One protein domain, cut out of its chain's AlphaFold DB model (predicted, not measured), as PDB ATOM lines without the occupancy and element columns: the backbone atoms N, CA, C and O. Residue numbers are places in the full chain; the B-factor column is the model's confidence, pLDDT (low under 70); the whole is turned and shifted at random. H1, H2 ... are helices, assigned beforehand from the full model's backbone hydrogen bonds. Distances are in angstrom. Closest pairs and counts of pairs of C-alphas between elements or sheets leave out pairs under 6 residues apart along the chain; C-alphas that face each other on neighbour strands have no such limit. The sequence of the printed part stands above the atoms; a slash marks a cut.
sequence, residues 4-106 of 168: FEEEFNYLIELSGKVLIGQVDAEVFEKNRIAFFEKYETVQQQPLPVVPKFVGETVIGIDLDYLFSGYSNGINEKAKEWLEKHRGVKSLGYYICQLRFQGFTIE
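What this domain is: This is residues 4 to 106 of the 168 residues of the protein "Prophage protein" of Lactococcus lactis subsp. lactis (UniProt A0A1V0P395). A helical hairpin, H1 and H2, makes one end of an elongated body; at the other end H3, H5 and H6 form a cluster, each about perpendicular to the other two. H6 lies nearest the middle, and the short H4 lies between hairpin and cluster. The printed part has 103 residues with six named helices, H1 to H6 in chain order, and no named strand: all helix. It is compact, with a radius of gyration of the C-alphas of 13.9 A and spans of 43 by 27 by 24 A.

How they stand to each other: H1, residues 4 to 19, and H2, residues 25 to 39, touch as a hairpin, closest at the C-alphas of Val 18 and Ala 25, 5.8 A, at a shallow tilt of 17 degrees, opposite ways. H3, residues 52 to 60, is apart from both. H4, residues 64 to 67, only just touches H1, with 3 pairs of C-alphas within 8 A, the closest Ile 12 and Phe 67 at 6.0 A; H1 uses residues 11 to 15 alone. H5, residues 76 to 85, touches H3 at 81 degrees, about perpendicular; the closest C-alphas, Val 54 and Ala 78, are 4.9 A apart. H6, residues 91 to 101, touches H3 at 89 degrees, closest at C-alphas Val 58 and Ile 95, 6.2 A. H6 touches H5 at 82 degrees, closest at C-alphas Glu 83 and Leu 91, 6.5 A. Every O i to N i+4 pair is within hydrogen-bond range in H1, H2, H3, H5 and H6; H4 is too short for one.

Where its parts are: H1 begins at C-alpha 4 (-5.250, 7.776, -51.038) and is 23.0 A long; H2 is 21.5 A, H3 12.0 A, H4 6.0 A, H5 14.3 A. H6, 15.1 A, ends at C-alpha 101 (-7.089, 17.539, -50.531).

The domain as a whole: The C-alphas of Gln 22 and Glu 106, the two farthest apart, are 43.9 A apart. The printed part has no cut. The link from H2 to H3 is long; its residues 49 to 50 pair, parallel, with 104 to 105. Residues 41 to 45 and 68 to 73 have pLDDT under 70.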
ATOM      1  N   PHE A   4      -4.493   7.309 -52.200       87.62
ATOM      2  CA  PHE A   4      -5.250   7.776 -51.038       87.62
ATOM      3  C   PHE A   4      -6.469   6.882 -50.751       87.62
ATOM      4  O   PHE A   4      -6.732   6.545 -49.605       87.62
ATOM      5  N   GLU A   5      -7.192   6.472 -51.794       86.19
ATOM      6  CA  GLU A   5      -8.361   5.588 -51.701       86.19
ATOM      7  C   GLU A   5      -8.007   4.172 -51.261       86.19
ATOM      8  O   GLU A   5      -8.694   3.610 -50.413       86.19
ATOM      9  N   GLU A   6      -6.911   3.619 -51.771       90.25
ATOM     10  CA  GLU A   6      -6.394   2.318 -51.338       90.25
ATOM     11  C   GLU A   6      -6.026   2.335 -49.849       90.25
ATOM     12  O   GLU A   6      -6.461   1.469 -49.091       90.25
ATOM     13  N   GLU A   7      -5.284   3.355 -49.409       91.56
ATOM     14  CA  GLU A   7      -4.855   3.483 -48.012       91.56
ATOM     15  C   GLU A   7      -6.023   3.805 -47.065       91.56
ATOM     16  O   GLU A   7      -6.076   3.280 -45.955       91.56
ATOM     17  N   PHE A   8      -7.006   4.596 -47.507       89.75
ATOM     18  CA  PHE A   8      -8.224   4.833 -46.733       89.75
ATOM     19  C   PHE A   8      -9.056   3.553 -46.575       89.75
ATOM     20  O   PHE A   8      -9.494   3.233 -45.471       89.75
ATOM     21  N   ASN A   9      -9.259   2.790 -47.655       89.69
ATOM     22  CA  ASN A   9     -10.004   1.530 -47.600       89.69
ATOM     23  C   ASN A   9      -9.302   0.494 -46.713       89.69
ATOM     24  O   ASN A   9      -9.972  -0.235 -45.984       89.69
ATOM     25  N   TYR A  10      -7.967   0.481 -46.715       92.44
ATOM     26  CA  TYR A  10      -7.185  -0.331 -45.787       92.44
ATOM     27  C   TYR A  10      -7.476   0.023 -44.321       92.44
ATOM     28  O   TYR A  10      -7.670  -0.879 -43.509       92.44
ATOM     29  N   LEU A  11      -7.582   1.311 -43.972       91.81
ATOM     30  CA  LEU A  11      -7.951   1.723 -42.609       91.81
ATOM     31  C   LEU A  11      -9.362   1.276 -42.215       91.81
ATOM     32  O   LEU A  11      -9.564   0.868 -41.075       91.81
ATOM     33  N   ILE A  12     -10.322   1.318 -43.142       89.25
ATOM     34  CA  ILE A  12     -11.688   0.824 -42.901       89.25
ATOM     35  C   ILE A  12     -11.692  -0.691 -42.658       89.25
ATOM     36  O   ILE A  12     -12.353  -1.180 -41.744       89.25
ATOM     37  N   GLU A  13     -10.936  -1.454 -43.447       91.50
ATOM     38  CA  GLU A  13     -10.787  -2.894 -43.225       91.50
ATOM     39  C   GLU A  13     -10.133  -3.180 -41.865       91.50
ATOM     40  O   GLU A  13     -10.576  -4.058 -41.119       91.50
ATOM     41  N   LEU A  14      -9.092  -2.417 -41.525       92.19
ATOM     42  CA  LEU A  14      -8.359  -2.556 -40.275       92.19
ATOM     43  C   LEU A  14      -9.240  -2.220 -39.063       92.19
ATOM     44  O   LEU A  14      -9.214  -2.969 -38.088       92.19
ATOM     45  N   SER A  15     -10.070  -1.171 -39.140       89.62
ATOM     46  CA  SER A  15     -11.027  -0.836 -38.075       89.62
ATOM     47  C   SER A  15     -12.060  -1.951 -37.881       89.62
ATOM     48  O   SER A  15     -12.330  -2.355 -36.749       89.62
ATOM     49  N   GLY A  16     -12.556  -2.537 -38.976       88.75
ATOM     50  CA  GLY A  16     -13.430  -3.709 -38.935       88.75
ATOM     51  C   GLY A  16     -12.789  -4.904 -38.219       88.75
ATOM     52  O   GLY A  16     -13.441  -5.543 -37.396       88.75
ATOM     53  N   LYS A  17     -11.500  -5.175 -38.470       92.31
ATOM     54  CA  LYS A  17     -10.746  -6.257 -37.805       92.31
ATOM     55  C   LYS A  17     -10.533  -6.016 -36.311       92.31
ATOM     56  O   LYS A  17     -10.568  -6.980 -35.545       92.31
ATOM     57  N   VAL A  18     -10.349  -4.761 -35.893       91.06
ATOM     58  CA  VAL A  18     -10.281  -4.398 -34.467       91.06
ATOM     59  C   VAL A  18     -11.601  -4.713 -33.766       91.06
ATOM     60  O   VAL A  18     -11.594  -5.330 -32.704       91.06
ATOM     61  N   LEU A  19     -12.742  -4.377 -34.381       87.12
ATOM     62  CA  LEU A  19     -14.069  -4.629 -33.798       87.12
ATOM     63  C   LEU A  19     -14.349  -6.117 -33.540       87.12
ATOM     64  O   LEU A  19     -15.064  -6.452 -32.598       87.12
ATOM     65  N   ILE A  20     -13.780  -7.008 -34.355       92.12
ATOM     66  CA  ILE A  20     -13.917  -8.466 -34.209       92.12
ATOM     67  C   ILE A  20     -12.728  -9.120 -33.484       92.12
ATOM     68  O   ILE A  20     -12.621 -10.345 -33.476       92.12
ATOM     69  N   GLY A  21     -11.832  -8.326 -32.886       89.25
ATOM     70  CA  GLY A  21     -10.705  -8.809 -32.080       89.25
ATOM     71  C   GLY A  21      -9.606  -9.531 -32.868       89.25
ATOM     72  O   GLY A  21      -8.826 -10.275 -32.283       89.25
ATOM     73  N   GLN A  22      -9.546  -9.351 -34.191       91.94
ATOM     74  CA  GLN A  22      -8.514  -9.958 -35.044       91.94
ATOM     75  C   GLN A  22      -7.221  -9.137 -35.102       91.94
ATOM     76  O   GLN A  22      -6.185  -9.654 -35.515       91.94
ATOM     77  N   VAL A  23      -7.291  -7.855 -34.744       93.12
ATOM     78  CA  VAL A  23      -6.171  -6.910 -34.755       93.12
ATOM     79  C   VAL A  23      -6.238  -6.061 -33.490       93.12
ATOM     80  O   VAL A  23      -7.321  -5.637 -33.091       93.12
ATOM     81  N   ASP A  24      -5.086  -5.790 -32.880       92.38
ATOM     82  CA  ASP A  24      -4.995  -4.901 -31.723       92.38
ATOM     83  C   ASP A  24      -5.321  -3.450 -32.097       92.38
ATOM     84  O   ASP A  24      -4.898  -2.940 -33.138       92.38
ATOM     85  N   ALA A  25      -6.018  -2.745 -31.202       89.88
ATOM     86  CA  ALA A  25      -6.376  -1.340 -31.401       89.88
ATOM     87  C   ALA A  25      -5.145  -0.440 -31.632       89.88
ATOM     88  O   ALA A  25      -5.213   0.504 -32.415       89.88
ATOM     89  N   GLU A  26      -4.002  -0.770 -31.022       93.56
ATOM     90  CA  GLU A  26      -2.738  -0.042 -31.200       93.56
ATOM     91  C   GLU A  26      -2.220  -0.108 -32.650       93.56
ATOM     92  O   GLU A  26      -1.686   0.871 -33.174       93.56
ATOM     93  N   VAL A  27      -2.431  -1.236 -33.339       93.31
ATOM     94  CA  VAL A  27      -2.041  -1.393 -34.749       93.31
ATOM     95  C   VAL A  27      -2.894  -0.496 -35.637       93.31
ATOM     96  O   VAL A  27      -2.359   0.160 -36.534       93.31
ATOM     97  N   PHE A  28      -4.204  -0.440 -35.394       91.69
ATOM     98  CA  PHE A  28      -5.087   0.479 -36.110       91.69
ATOM     99  C   PHE A  28      -4.686   1.933 -35.873       91.69
ATOM    100  O   PHE A  28      -4.490   2.677 -36.834       91.69
ATOM    101  N   GLU A  29      -4.468   2.301 -34.613       91.12
ATOM    102  CA  GLU A  29      -4.131   3.663 -34.220       91.12
ATOM    103  C   GLU A  29      -2.835   4.154 -34.873       91.12
ATOM    104  O   GLU A  29      -2.785   5.242 -35.451       91.12
ATOM    105  N   LYS A  30      -1.800   3.309 -34.899       94.25
ATOM    106  CA  LYS A  30      -0.533   3.628 -35.563       94.25
ATOM    107  C   LYS A  30      -0.695   3.869 -37.068       94.25
ATOM    108  O   LYS A  30      -0.094   4.796 -37.608       94.25
ATOM    109  N   ASN A  31      -1.484   3.039 -37.755       93.38
ATOM    110  CA  ASN A  31      -1.726   3.203 -39.192       93.38
ATOM    111  C   ASN A  31      -2.581   4.445 -39.484       93.38
ATOM    112  O   ASN A  31      -2.332   5.139 -40.470       93.38
ATOM    113  N   ARG A  32      -3.553   4.746 -38.616       89.81
ATOM    114  CA  ARG A  32      -4.397   5.944 -38.702       89.81
ATOM    115  C   ARG A  32      -3.566   7.221 -38.590       89.81
ATOM    116  O   ARG A  32      -3.662   8.077 -39.465       89.81
ATOM    117  N   ILE A  33      -2.712   7.319 -37.569       90.25
ATOM    118  CA  ILE A  33      -1.817   8.471 -37.369       90.25
ATOM    119  C   ILE A  33      -0.917   8.665 -38.594       90.25
ATOM    120  O   ILE A  33      -0.883   9.754 -39.162       90.25
ATOM    121  N   ALA A  34      -0.270   7.595 -39.068       92.12
ATOM    122  CA  ALA A  34       0.609   7.663 -40.236       92.12
ATOM    123  C   ALA A  34      -0.122   8.116 -41.515       92.12
ATOM    124  O   ALA A  34       0.450   8.817 -42.352       92.12
ATOM    125  N   PHE A  35      -1.388   7.727 -41.683       90.50
ATOM    126  CA  PHE A  35      -2.216   8.191 -42.794       90.50
ATOM    127  C   PHE A  35      -2.499   9.695 -42.694       90.50
ATOM    128  O   PHE A  35      -2.341  10.408 -43.685       90.50
ATOM    129  N   PHE A  36      -2.871  10.195 -41.515       87.75
ATOM    130  CA  PHE A  36      -3.127  11.623 -41.317       87.75
ATOM    131  C   PHE A  36      -1.876  12.470 -41.531       87.75
ATOM    132  O   PHE A  36      -1.919  13.377 -42.359       87.75
ATOM    133  N   GLU A  37      -0.749  12.115 -40.912       88.75
ATOM    134  CA  GLU A  37       0.527  12.828 -41.087       88.75
ATOM    135  C   GLU A  37       0.935  12.938 -42.563       88.75
ATOM    136  O   GLU A  37       1.482  13.947 -43.008       88.75
ATOM    137  N   LYS A  38       0.650  11.899 -43.351       89.19
ATOM    138  CA  LYS A  38       1.014  11.848 -44.766       89.19
ATOM    139  C   LYS A  38       0.162  12.750 -45.656       89.19
ATOM    140  O   LYS A  38       0.676  13.264 -46.651       89.19
ATOM    141  N   TYR A  39      -1.132  12.886 -45.367       85.12
ATOM    142  CA  TYR A  39      -2.072  13.577 -46.256       85.12
ATOM    143  C   TYR A  39      -2.516  14.950 -45.755       85.12
ATOM    144  O   TYR A  39      -3.075  15.704 -46.548       85.12
ATOM    145  N   GLU A  40      -2.216  15.318 -44.508       77.75
ATOM    146  CA  GLU A  40      -2.579  16.616 -43.922       77.75
ATOM    147  C   GLU A  40      -2.130  17.823 -44.762       77.75
ATOM    148  O   GLU A  40      -2.814  18.843 -44.800       77.75
ATOM    149  N   THR A  41      -1.030  17.698 -45.510       69.31
ATOM    150  CA  THR A  41      -0.458  18.795 -46.306       69.31
ATOM    151  C   THR A  41      -0.687  18.674 -47.818       69.31
ATOM    152  O   THR A  41      -0.123  19.461 -48.583       69.31
ATOM    153  N   VAL A  42      -1.449  17.685 -48.298       69.19
ATOM    154  CA  VAL A  42      -1.536  17.379 -49.740       69.19
ATOM    155  C   VAL A  42      -2.728  18.079 -50.387       69.19
ATOM    156  O   VAL A  42      -3.782  17.480 -50.537       69.19
ATOM    157  N   GLN A  43      -2.558  19.311 -50.867       64.44
ATOM    158  CA  GLN A  43      -3.599  19.988 -51.654       64.44
ATOM    159  C   GLN A  43      -3.626  19.507 -53.114       64.44
ATOM    160  O   GLN A  43      -2.597  19.505 -53.793       64.44
ATOM    161  N   GLN A  44      -4.810  19.145 -53.623       63.31
ATOM    162  CA  GLN A  44      -5.026  18.860 -55.051       63.31
ATOM    163  C   GLN A  44      -5.721  20.033 -55.753       63.31
ATOM    164  O   GLN A  44      -6.485  20.773 -55.144       63.31
ATOM    165  N   GLN A  45      -5.473  20.204 -57.055       60.50
ATOM    166  CA  GLN A  45      -6.154  21.192 -57.898       60.50
ATOM    167  C   GLN A  45      -6.844  20.484 -59.076       60.50
ATOM    168  O   GLN A  45      -6.238  19.583 -59.661       60.50
ATOM    169  N   PRO A  46      -8.066  20.891 -59.469       72.31
ATOM    170  CA  PRO A  46      -8.864  21.969 -58.884       72.31
ATOM    171  C   PRO A  46      -9.572  21.551 -57.586       72.31
ATOM    172  O   PRO A  46     -10.097  20.444 -57.473       72.31
ATOM    173  N   LEU A  47      -9.611  22.470 -56.621       81.75
ATOM    174  CA  LEU A  47     -10.327  22.282 -55.360       81.75
ATOM    175  C   LEU A  47     -11.851  22.305 -55.591       81.75
ATOM    176  O   LEU A  47     -12.344  23.205 -56.277       81.75
ATOM    177  N   PRO A  48     -12.625  21.380 -54.996       87.50
ATOM    178  CA  PRO A  48     -14.082  21.449 -55.030       87.50
ATOM    179  C   PRO A  48     -14.582  22.720 -54.330       87.50
ATOM    180  O   PRO A  48     -14.012  23.150 -53.328       87.50
ATOM    181  N   VAL A  49     -15.657  23.313 -54.852       89.44
ATOM    182  CA  VAL A  49     -16.353  24.440 -54.216       89.44
ATOM    183  C   VAL A  49     -17.451  23.876 -53.319       89.44
ATOM    184  O   VAL A  49     -18.280  23.093 -53.786       89.44
ATOM    185  N   VAL A  50     -17.468  24.254 -52.042       91.69
ATOM    186  CA  VAL A  50     -18.468  23.800 -51.065       91.69
ATOM    187  C   VAL A  50     -19.138  24.992 -50.375       91.69
ATOM    188  O   VAL A  50     -18.477  26.002 -50.123       91.69
ATOM    189  N   PRO A  51     -20.426  24.904 -50.007       90.25
ATOM    190  CA  PRO A  51     -21.069  25.937 -49.206       90.25
ATOM    191  C   PRO A  51     -20.373  26.144 -47.859       90.25
ATOM    192  O   PRO A  51     -19.835  25.201 -47.271       90.25
ATOM    193  N   LYS A  52     -20.466  27.360 -47.309       87.88
ATOM    194  CA  LYS A  52     -19.833  27.716 -46.026       87.88
ATOM    195  C   LYS A  52     -20.163  26.736 -44.895       87.88
ATOM    196  O   LYS A  52     -19.253  26.259 -44.226       87.88
ATOM    197  N   PHE A  53     -21.440  26.379 -44.737       86.50
ATOM    198  CA  PHE A  53     -21.890  25.460 -43.684       86.50
ATOM    199  C   PHE A  53     -21.301  24.043 -43.830       86.50
ATOM    200  O   PHE A  53     -21.097  23.349 -42.835       86.50
ATOM    201  N   VAL A  54     -21.000  23.609 -45.061       91.88
ATOM    202  CA  VAL A  54     -20.335  22.325 -45.324       91.88
ATOM    203  C   VAL A  54     -18.866  22.423 -44.952       91.88
ATOM    204  O   VAL A  54     -18.366  21.556 -44.243       91.88
ATOM    205  N   GLY A  55     -18.188  23.493 -45.376       91.56
ATOM    206  CA  GLY A  55     -16.782  23.710 -45.044       91.56
ATOM    207  C   GLY A  55     -16.540  23.811 -43.536       91.56
ATOM    208  O   GLY A  55     -15.641  23.155 -43.021       91.56
ATOM    209  N   GLU A  56     -17.387  24.553 -42.817       90.00
ATOM    210  CA  GLU A  56     -17.361  24.625 -41.348       90.00
ATOM    211  C   GLU A  56     -17.543  23.238 -40.712       90.00
ATOM    212  O   GLU A  56     -16.809  22.884 -39.793       90.00
ATOM    213  N   THR A  57     -18.453  22.418 -41.247       90.25
ATOM    214  CA  THR A  57     -18.674  21.049 -40.756       90.25
ATOM    215  C   THR A  57     -17.475  20.133 -41.021       90.25
ATOM    216  O   THR A  57     -17.043  19.416 -40.125       90.25
ATOM    217  N   VAL A  58     -16.897  20.172 -42.226       90.25
ATOM    218  CA  VAL A  58     -15.716  19.367 -42.599       90.25
ATOM    219  C   VAL A  58     -14.482  19.764 -41.782       90.25
ATOM    220  O   VAL A  58     -13.644  18.913 -41.483       90.25
ATOM    221  N   ILE A  59     -14.356  21.041 -41.408       89.25
ATOM    222  CA  ILE A  59     -13.277  21.530 -40.538       89.25
ATOM    223  C   ILE A  59     -13.534  21.165 -39.065       89.25
ATOM    224  O   ILE A  59     -12.595  20.833 -38.340       89.25
ATOM    225  N   GLY A  60     -14.787  21.211 -38.619       87.25
ATOM    226  CA  GLY A  60     -15.155  20.979 -37.222       87.25
ATOM    227  C   GLY A  60     -15.281  19.512 -36.815       87.25
ATOM    228  O   GLY A  60     -15.219  19.222 -35.623       87.25
ATOM    229  N   ILE A  61     -15.468  18.591 -37.765       85.81
ATOM    230  CA  ILE A  61     -15.620  17.171 -37.444       85.81
ATOM    231  C   ILE A  61     -14.307  16.552 -36.965       85.81
ATOM    232  O   ILE A  61     -13.252  16.724 -37.581       85.81
ATOM    233  N   ASP A  62     -14.409  15.782 -35.887       84.56
ATOM    234  CA  ASP A  62     -13.366  14.858 -35.471       84.56
ATOM    235  C   ASP A  62     -13.349  13.652 -36.422       84.56
ATOM    236  O   ASP A  62     -14.341  12.932 -36.588       84.56
ATOM    237  N   LEU A  63     -12.212  13.466 -37.093       80.62
ATOM    238  CA  LEU A  63     -12.033  12.440 -38.116       80.62
ATOM    239  C   LEU A  63     -12.068  11.020 -37.534       80.62
ATOM    240  O   LEU A  63     -12.291  10.075 -38.292       80.62
ATOM    241  N   ASP A  64     -11.921  10.859 -36.217       76.19
ATOM    242  CA  ASP A  64     -11.979   9.560 -35.538       76.19
ATOM    243  C   ASP A  64     -13.347   8.899 -35.705       76.19
ATOM    244  O   ASP A  64     -13.459   7.686 -35.916       76.19
ATOM    245  N   TYR A  65     -14.402   9.714 -35.738       75.69
ATOM    246  CA  TYR A  65     -15.757   9.231 -35.958       75.69
ATOM    247  C   TYR A  65     -15.947   8.617 -37.352       75.69
ATOM    248  O   TYR A  65     -16.723   7.669 -37.499       75.69
ATOM    249  N   LEU A  66     -15.182   9.048 -38.359       75.88
ATOM    250  CA  LEU A  66     -15.351   8.595 -39.745       75.88
ATOM    251  C   LEU A  66     -14.994   7.117 -39.958       75.88
ATOM    252  O   LEU A  66     -15.539   6.492 -40.869       75.88
ATOM    253  N   PHE A  67     -14.128   6.547 -39.116       72.94
ATOM    254  CA  PHE A  67     -13.715   5.135 -39.190       72.94
ATOM    255  C   PHE A  67     -14.537   4.213 -38.282       72.94
ATOM    256  O   PHE A  67     -14.488   2.992 -38.434       72.94
ATOM    257  N   SER A  68     -15.308   4.803 -37.364       66.50
ATOM    258  CA  SER A  68     -16.164   4.098 -36.405       66.50
ATOM    259  C   SER A  68     -17.557   3.754 -36.954       66.50
ATOM    260  O   SER A  68     -18.325   3.052 -36.302       66.50
ATOM    261  N   GLY A  69     -17.917   4.276 -38.133       59.66
ATOM    262  CA  GLY A  69     -19.265   4.161 -38.703       59.66
ATOM    263  C   GLY A  69     -20.302   5.097 -38.068       59.66
ATOM    264  O   GLY A  69     -21.431   5.175 -38.557       59.66
ATOM    265  N   TYR A  70     -19.935   5.854 -37.031       57.81
ATOM    266  CA  TYR A  70     -20.789   6.871 -36.424       57.81
ATOM    267  C   TYR A  70     -20.566   8.230 -37.094       57.81
ATOM    268  O   TYR A  70     -19.463   8.754 -37.119       57.81
ATOM    269  N   SER A  71     -21.635   8.844 -37.606       58.62
ATOM    270  CA  SER A  71     -21.612  10.215 -38.156       58.62
ATOM    271  C   SER A  71     -21.995  11.269 -37.107       58.62
ATOM    272  O   SER A  71     -22.584  12.301 -37.432       58.62
ATOM    273  N   ASN A  72     -21.694  11.003 -35.832       61.78
ATOM    274  CA  ASN A  72     -21.970  11.944 -34.751       61.78
ATOM    275  C   ASN A  72     -21.114  13.205 -34.948       61.78
ATOM    276  O   ASN A  72     -19.906  13.112 -35.122       61.78
ATOM    277  N   GLY A  73     -21.751  14.380 -34.950       65.44
ATOM    278  CA  GLY A  73     -21.072  15.675 -35.106       65.44
ATOM    279  C   GLY A  73     -21.256  16.363 -36.465       65.44
ATOM    280  O   GLY A  73     -20.875  17.523 -36.597       65.44
ATOM    281  N   ILE A  74     -21.887  15.715 -37.454       78.00
ATOM    282  CA  ILE A  74     -22.261  16.366 -38.724       78.00
ATOM    283  C   ILE A  74     -23.654  16.988 -38.578       78.00
ATOM    284  O   ILE A  74     -24.617  16.285 -38.281       78.00
ATOM    285  N   ASN A  75     -23.783  18.297 -38.820       83.06
ATOM    286  CA  ASN A  75     -25.095  18.943 -38.929       83.06
ATOM    287  C   ASN A  75     -25.903  18.319 -40.085       83.06
ATOM    288  O   ASN A  75     -25.360  18.134 -41.174       83.06
ATOM    289  N   GLU A  76     -27.198  18.058 -39.883       86.88
ATOM    290  CA  GLU A  76     -28.069  17.393 -40.869       86.88
ATOM    291  C   GLU A  76     -28.026  18.052 -42.258       86.88
ATOM    292  O   GLU A  76     -27.850  17.375 -43.265       86.88
ATOM    293  N   LYS A  77     -28.046  19.388 -42.327       89.19
ATOM    294  CA  LYS A  77     -27.974  20.129 -43.596       89.19
ATOM    295  C   LYS A  77     -26.648  19.890 -44.326       89.19
ATOM    296  O   LYS A  77     -26.614  19.767 -45.549       89.19
ATOM    297  N   ALA A  78     -25.539  19.836 -43.584       90.31
ATOM    298  CA  ALA A  78     -24.229  19.515 -44.145       90.31
ATOM    299  C   ALA A  78     -24.164  18.054 -44.597       90.31
ATOM    300  O   ALA A  78     -23.639  17.774 -45.674       90.31
ATOM    301  N   LYS A  79     -24.747  17.142 -43.814       89.62
ATOM    302  CA  LYS A  79     -24.838  15.718 -44.141       89.62
ATOM    303  C   LYS A  79     -25.609  15.488 -45.438       89.62
ATOM    304  O   LYS A  79     -25.080  14.836 -46.332       89.62
ATOM    305  N   GLU A  80     -26.794  16.074 -45.580       91.50
ATOM    306  CA  GLU A  80     -27.601  16.000 -46.805       91.50
ATOM    307  C   GLU A  80     -26.825  16.496 -48.029       91.50
ATOM    308  O   GLU A  80     -26.828  15.855 -49.086       91.50
ATOM    309  N   TRP A  81     -26.114  17.621 -47.892       93.56
ATOM    310  CA  TRP A  81     -25.286  18.140 -48.974       93.56
ATOM    311  C   TRP A  81     -24.157  17.163 -49.326       93.56
ATOM    312  O   TRP A  81     -23.988  16.830 -50.498       93.56
ATOM    313  N   LEU A  82     -23.413  16.662 -48.336       92.50
ATOM    314  CA  LEU A  82     -22.305  15.725 -48.549       92.50
ATOM    315  C   LEU A  82     -22.778  14.416 -49.198       92.50
ATOM    316  O   LEU A  82     -22.146  13.941 -50.139       92.50
ATOM    317  N   GLU A  83     -23.913  13.871 -48.760       91.50
ATOM    318  CA  GLU A  83     -24.541  12.679 -49.343       91.50
ATOM    319  C   GLU A  83     -24.918  12.884 -50.816       91.50
ATOM    320  O   GLU A  83     -24.689  12.008 -51.650       91.50
ATOM    321  N   LYS A  84     -25.421  14.069 -51.171       92.88
ATOM    322  CA  LYS A  84     -25.762  14.405 -52.558       92.88
ATOM    323  C   LYS A  84     -24.530  14.566 -53.461       92.88
ATOM    324  O   LYS A  84     -24.630  14.318 -54.661       92.88
ATOM    325  N   HIS A  85     -23.384  14.971 -52.908       92.00
ATOM    326  CA  HIS A  85     -22.184  15.330 -53.685       92.00
ATOM    327  C   HIS A  85     -21.053  14.287 -53.633       92.00
ATOM    328  O   HIS A  85     -20.150  14.333 -54.470       92.00
ATOM    329  N   ARG A  86     -21.102  13.303 -52.723       88.31
ATOM    330  CA  ARG A  86     -20.077  12.242 -52.622       88.31
ATOM    331  C   ARG A  86     -20.053  11.277 -53.813       88.31
ATOM    332  O   ARG A  86     -19.068  10.562 -54.011       88.31
ATOM    333  N   GLY A  87     -21.126  11.233 -54.605       88.94
ATOM    334  CA  GLY A  87     -21.282  10.267 -55.691       88.94
ATOM    335  C   GLY A  87     -21.241   8.828 -55.169       88.94
ATOM    336  O   GLY A  87     -21.955   8.477 -54.237       88.94
ATOM    337  N   VAL A  88     -20.382   7.990 -55.755       85.75
ATOM    338  CA  VAL A  88     -20.236   6.568 -55.374       85.75
ATOM    339  C   VAL A  88     -19.353   6.335 -54.141       85.75
ATOM    340  O   VAL A  88     -19.267   5.212 -53.654       85.75
ATOM    341  N   LYS A  89     -18.679   7.373 -53.638       86.25
ATOM    342  CA  LYS A  89     -17.746   7.270 -52.506       86.25
ATOM    343  C   LYS A  89     -18.502   7.114 -51.195       86.25
ATOM    344  O   LYS A  89     -19.608   7.633 -51.072       86.25
ATOM    345  N   SER A  90     -17.899   6.484 -50.188       85.94
ATOM    346  CA  SER A  90     -18.447   6.533 -48.829       85.94
ATOM    347  C   SER A  90     -18.418   7.968 -48.283       85.94
ATOM    348  O   SER A  90     -17.580   8.782 -48.683       85.94
ATOM    349  N   LEU A  91     -19.334   8.288 -47.363       87.31
ATOM    350  CA  LEU A  91     -19.403   9.618 -46.749       87.31
ATOM    351  C   LEU A  91     -18.081   9.986 -46.058       87.31
ATOM    352  O   LEU A  91     -17.544  11.066 -46.298       87.31
ATOM    353  N   GLY A  92     -17.517   9.065 -45.267       86.25
ATOM    354  CA  GLY A  92     -16.246   9.276 -44.570       86.25
ATOM    355  C   GLY A  92     -15.072   9.513 -45.519       86.25
ATOM    356  O   GLY A  92     -14.302  10.448 -45.309       86.25
ATOM    357  N   TYR A  93     -14.990   8.754 -46.619       87.12
ATOM    358  CA  TYR A  93     -13.965   8.985 -47.638       87.12
ATOM    359  C   TYR A  93     -14.078  10.389 -48.230       87.12
ATOM    360  O   TYR A  93     -13.075  11.084 -48.374       87.12
ATOM    361  N   TYR A  94     -15.295  10.819 -48.575       89.31
ATOM    362  CA  TYR A  94     -15.504  12.124 -49.193       89.31
ATOM    363  C   TYR A  94     -15.160  13.279 -48.241       89.31
ATOM    364  O   TYR A  94     -14.535  14.249 -48.664       89.31
ATOM    365  N   ILE A  95     -15.475  13.150 -46.950       90.12
ATOM    366  CA  ILE A  95     -15.084  14.130 -45.926       90.12
ATOM    367  C   ILE A  95     -13.558  14.193 -45.782       90.12
ATOM    368  O   ILE A  95     -12.998  15.286 -45.839       90.12
ATOM    369  N   CYS A  96     -12.874  13.049 -45.667       87.62
ATOM    370  CA  CYS A  96     -11.409  13.012 -45.621       87.62
ATOM    371  C   CYS A  96     -10.791  13.595 -46.896       87.62
ATOM    372  O   CYS A  96      -9.799  14.316 -46.830       87.62
ATOM    373  N   GLN A  97     -11.399  13.332 -48.054       87.44
ATOM    374  CA  GLN A  97     -10.972  13.917 -49.316       87.44
ATOM    375  C   GLN A  97     -11.023  15.449 -49.246       87.44
ATOM    376  O   GLN A  97     -10.017  16.092 -49.520       87.44
ATOM    377  N   LEU A  98     -12.156  16.028 -48.838       90.12
ATOM    378  CA  LEU A  98     -12.302  17.477 -48.679       90.12
ATOM    379  C   LEU A  98     -11.316  18.041 -47.644       90.12
ATOM    380  O   LEU A  98     -10.703  19.078 -47.884       90.12
ATOM    381  N   ARG A  99     -11.133  17.357 -46.509       88.50
ATOM    382  CA  ARG A  99     -10.264  17.811 -45.415       88.50
ATOM    383  C   ARG A  99      -8.791  17.867 -45.813       88.50
ATOM    384  O   ARG A  99      -8.127  18.847 -45.494       88.50
ATOM    385  N   PHE A 100      -8.301  16.837 -46.496       87.19
ATOM    386  CA  PHE A 100      -6.877  16.693 -46.802       87.19
ATOM    387  C   PHE A 100      -6.500  17.260 -48.163       87.19
ATOM    388  O   PHE A 100      -5.498  17.953 -48.284       87.19
ATOM    389  N   GLN A 101      -7.334  17.026 -49.180       87.00
ATOM    390  CA  GLN A 101      -7.089  17.539 -50.531       87.00
ATOM    391  C   GLN A 101      -7.494  19.004 -50.682       87.00
ATOM    392  O   GLN A 101      -7.048  19.662 -51.622       87.00
ATOM    393  N   GLY A 102      -8.279  19.510 -49.727       87.25
ATOM    394  CA  GLY A 102      -8.760  20.876 -49.643       87.25
ATOM    395  C   GLY A 102     -10.082  21.101 -50.380       87.25
ATOM    396  O   GLY A 102     -10.551  20.285 -51.175       87.25
ATOM    397  N   PHE A 103     -10.665  22.271 -50.134       90.38
ATOM    398  CA  PHE A 103     -11.827  22.800 -50.838       90.38
ATOM    399  C   PHE A 103     -11.773  24.331 -50.851       90.38
ATOM    400  O   PHE A 103     -11.024  24.956 -50.100       90.38
ATOM    401  N   THR A 104     -12.599  24.940 -51.691       89.88
ATOM    402  CA  THR A 104     -12.878  26.376 -51.653       89.88
ATOM    403  C   THR A 104     -14.287  26.603 -51.134       89.88
ATOM    404  O   THR A 104     -15.186  25.800 -51.372       89.88
ATOM    405  N   ILE A 105     -14.484  27.691 -50.393       88.69
ATOM    406  CA  ILE A 105     -15.824  28.087 -49.970       88.69
ATOM    407  C   ILE A 105     -16.513  28.797 -51.129       88.69
ATOM    408  O   ILE A 105     -15.941  29.701 -51.740       88.69
ATOM    409  N   GLU A 106     -17.750  28.396 -51.404       84.38
ATOM    410  CA  GLU A 106     -18.654  29.116 -52.288       84.38
ATOM    411  C   GLU A 106     -18.758  30.568 -51.818       84.38
ATOM    412  O   GLU A 106     -19.259  30.863 -50.728       84.38
TER     413      GLU A 106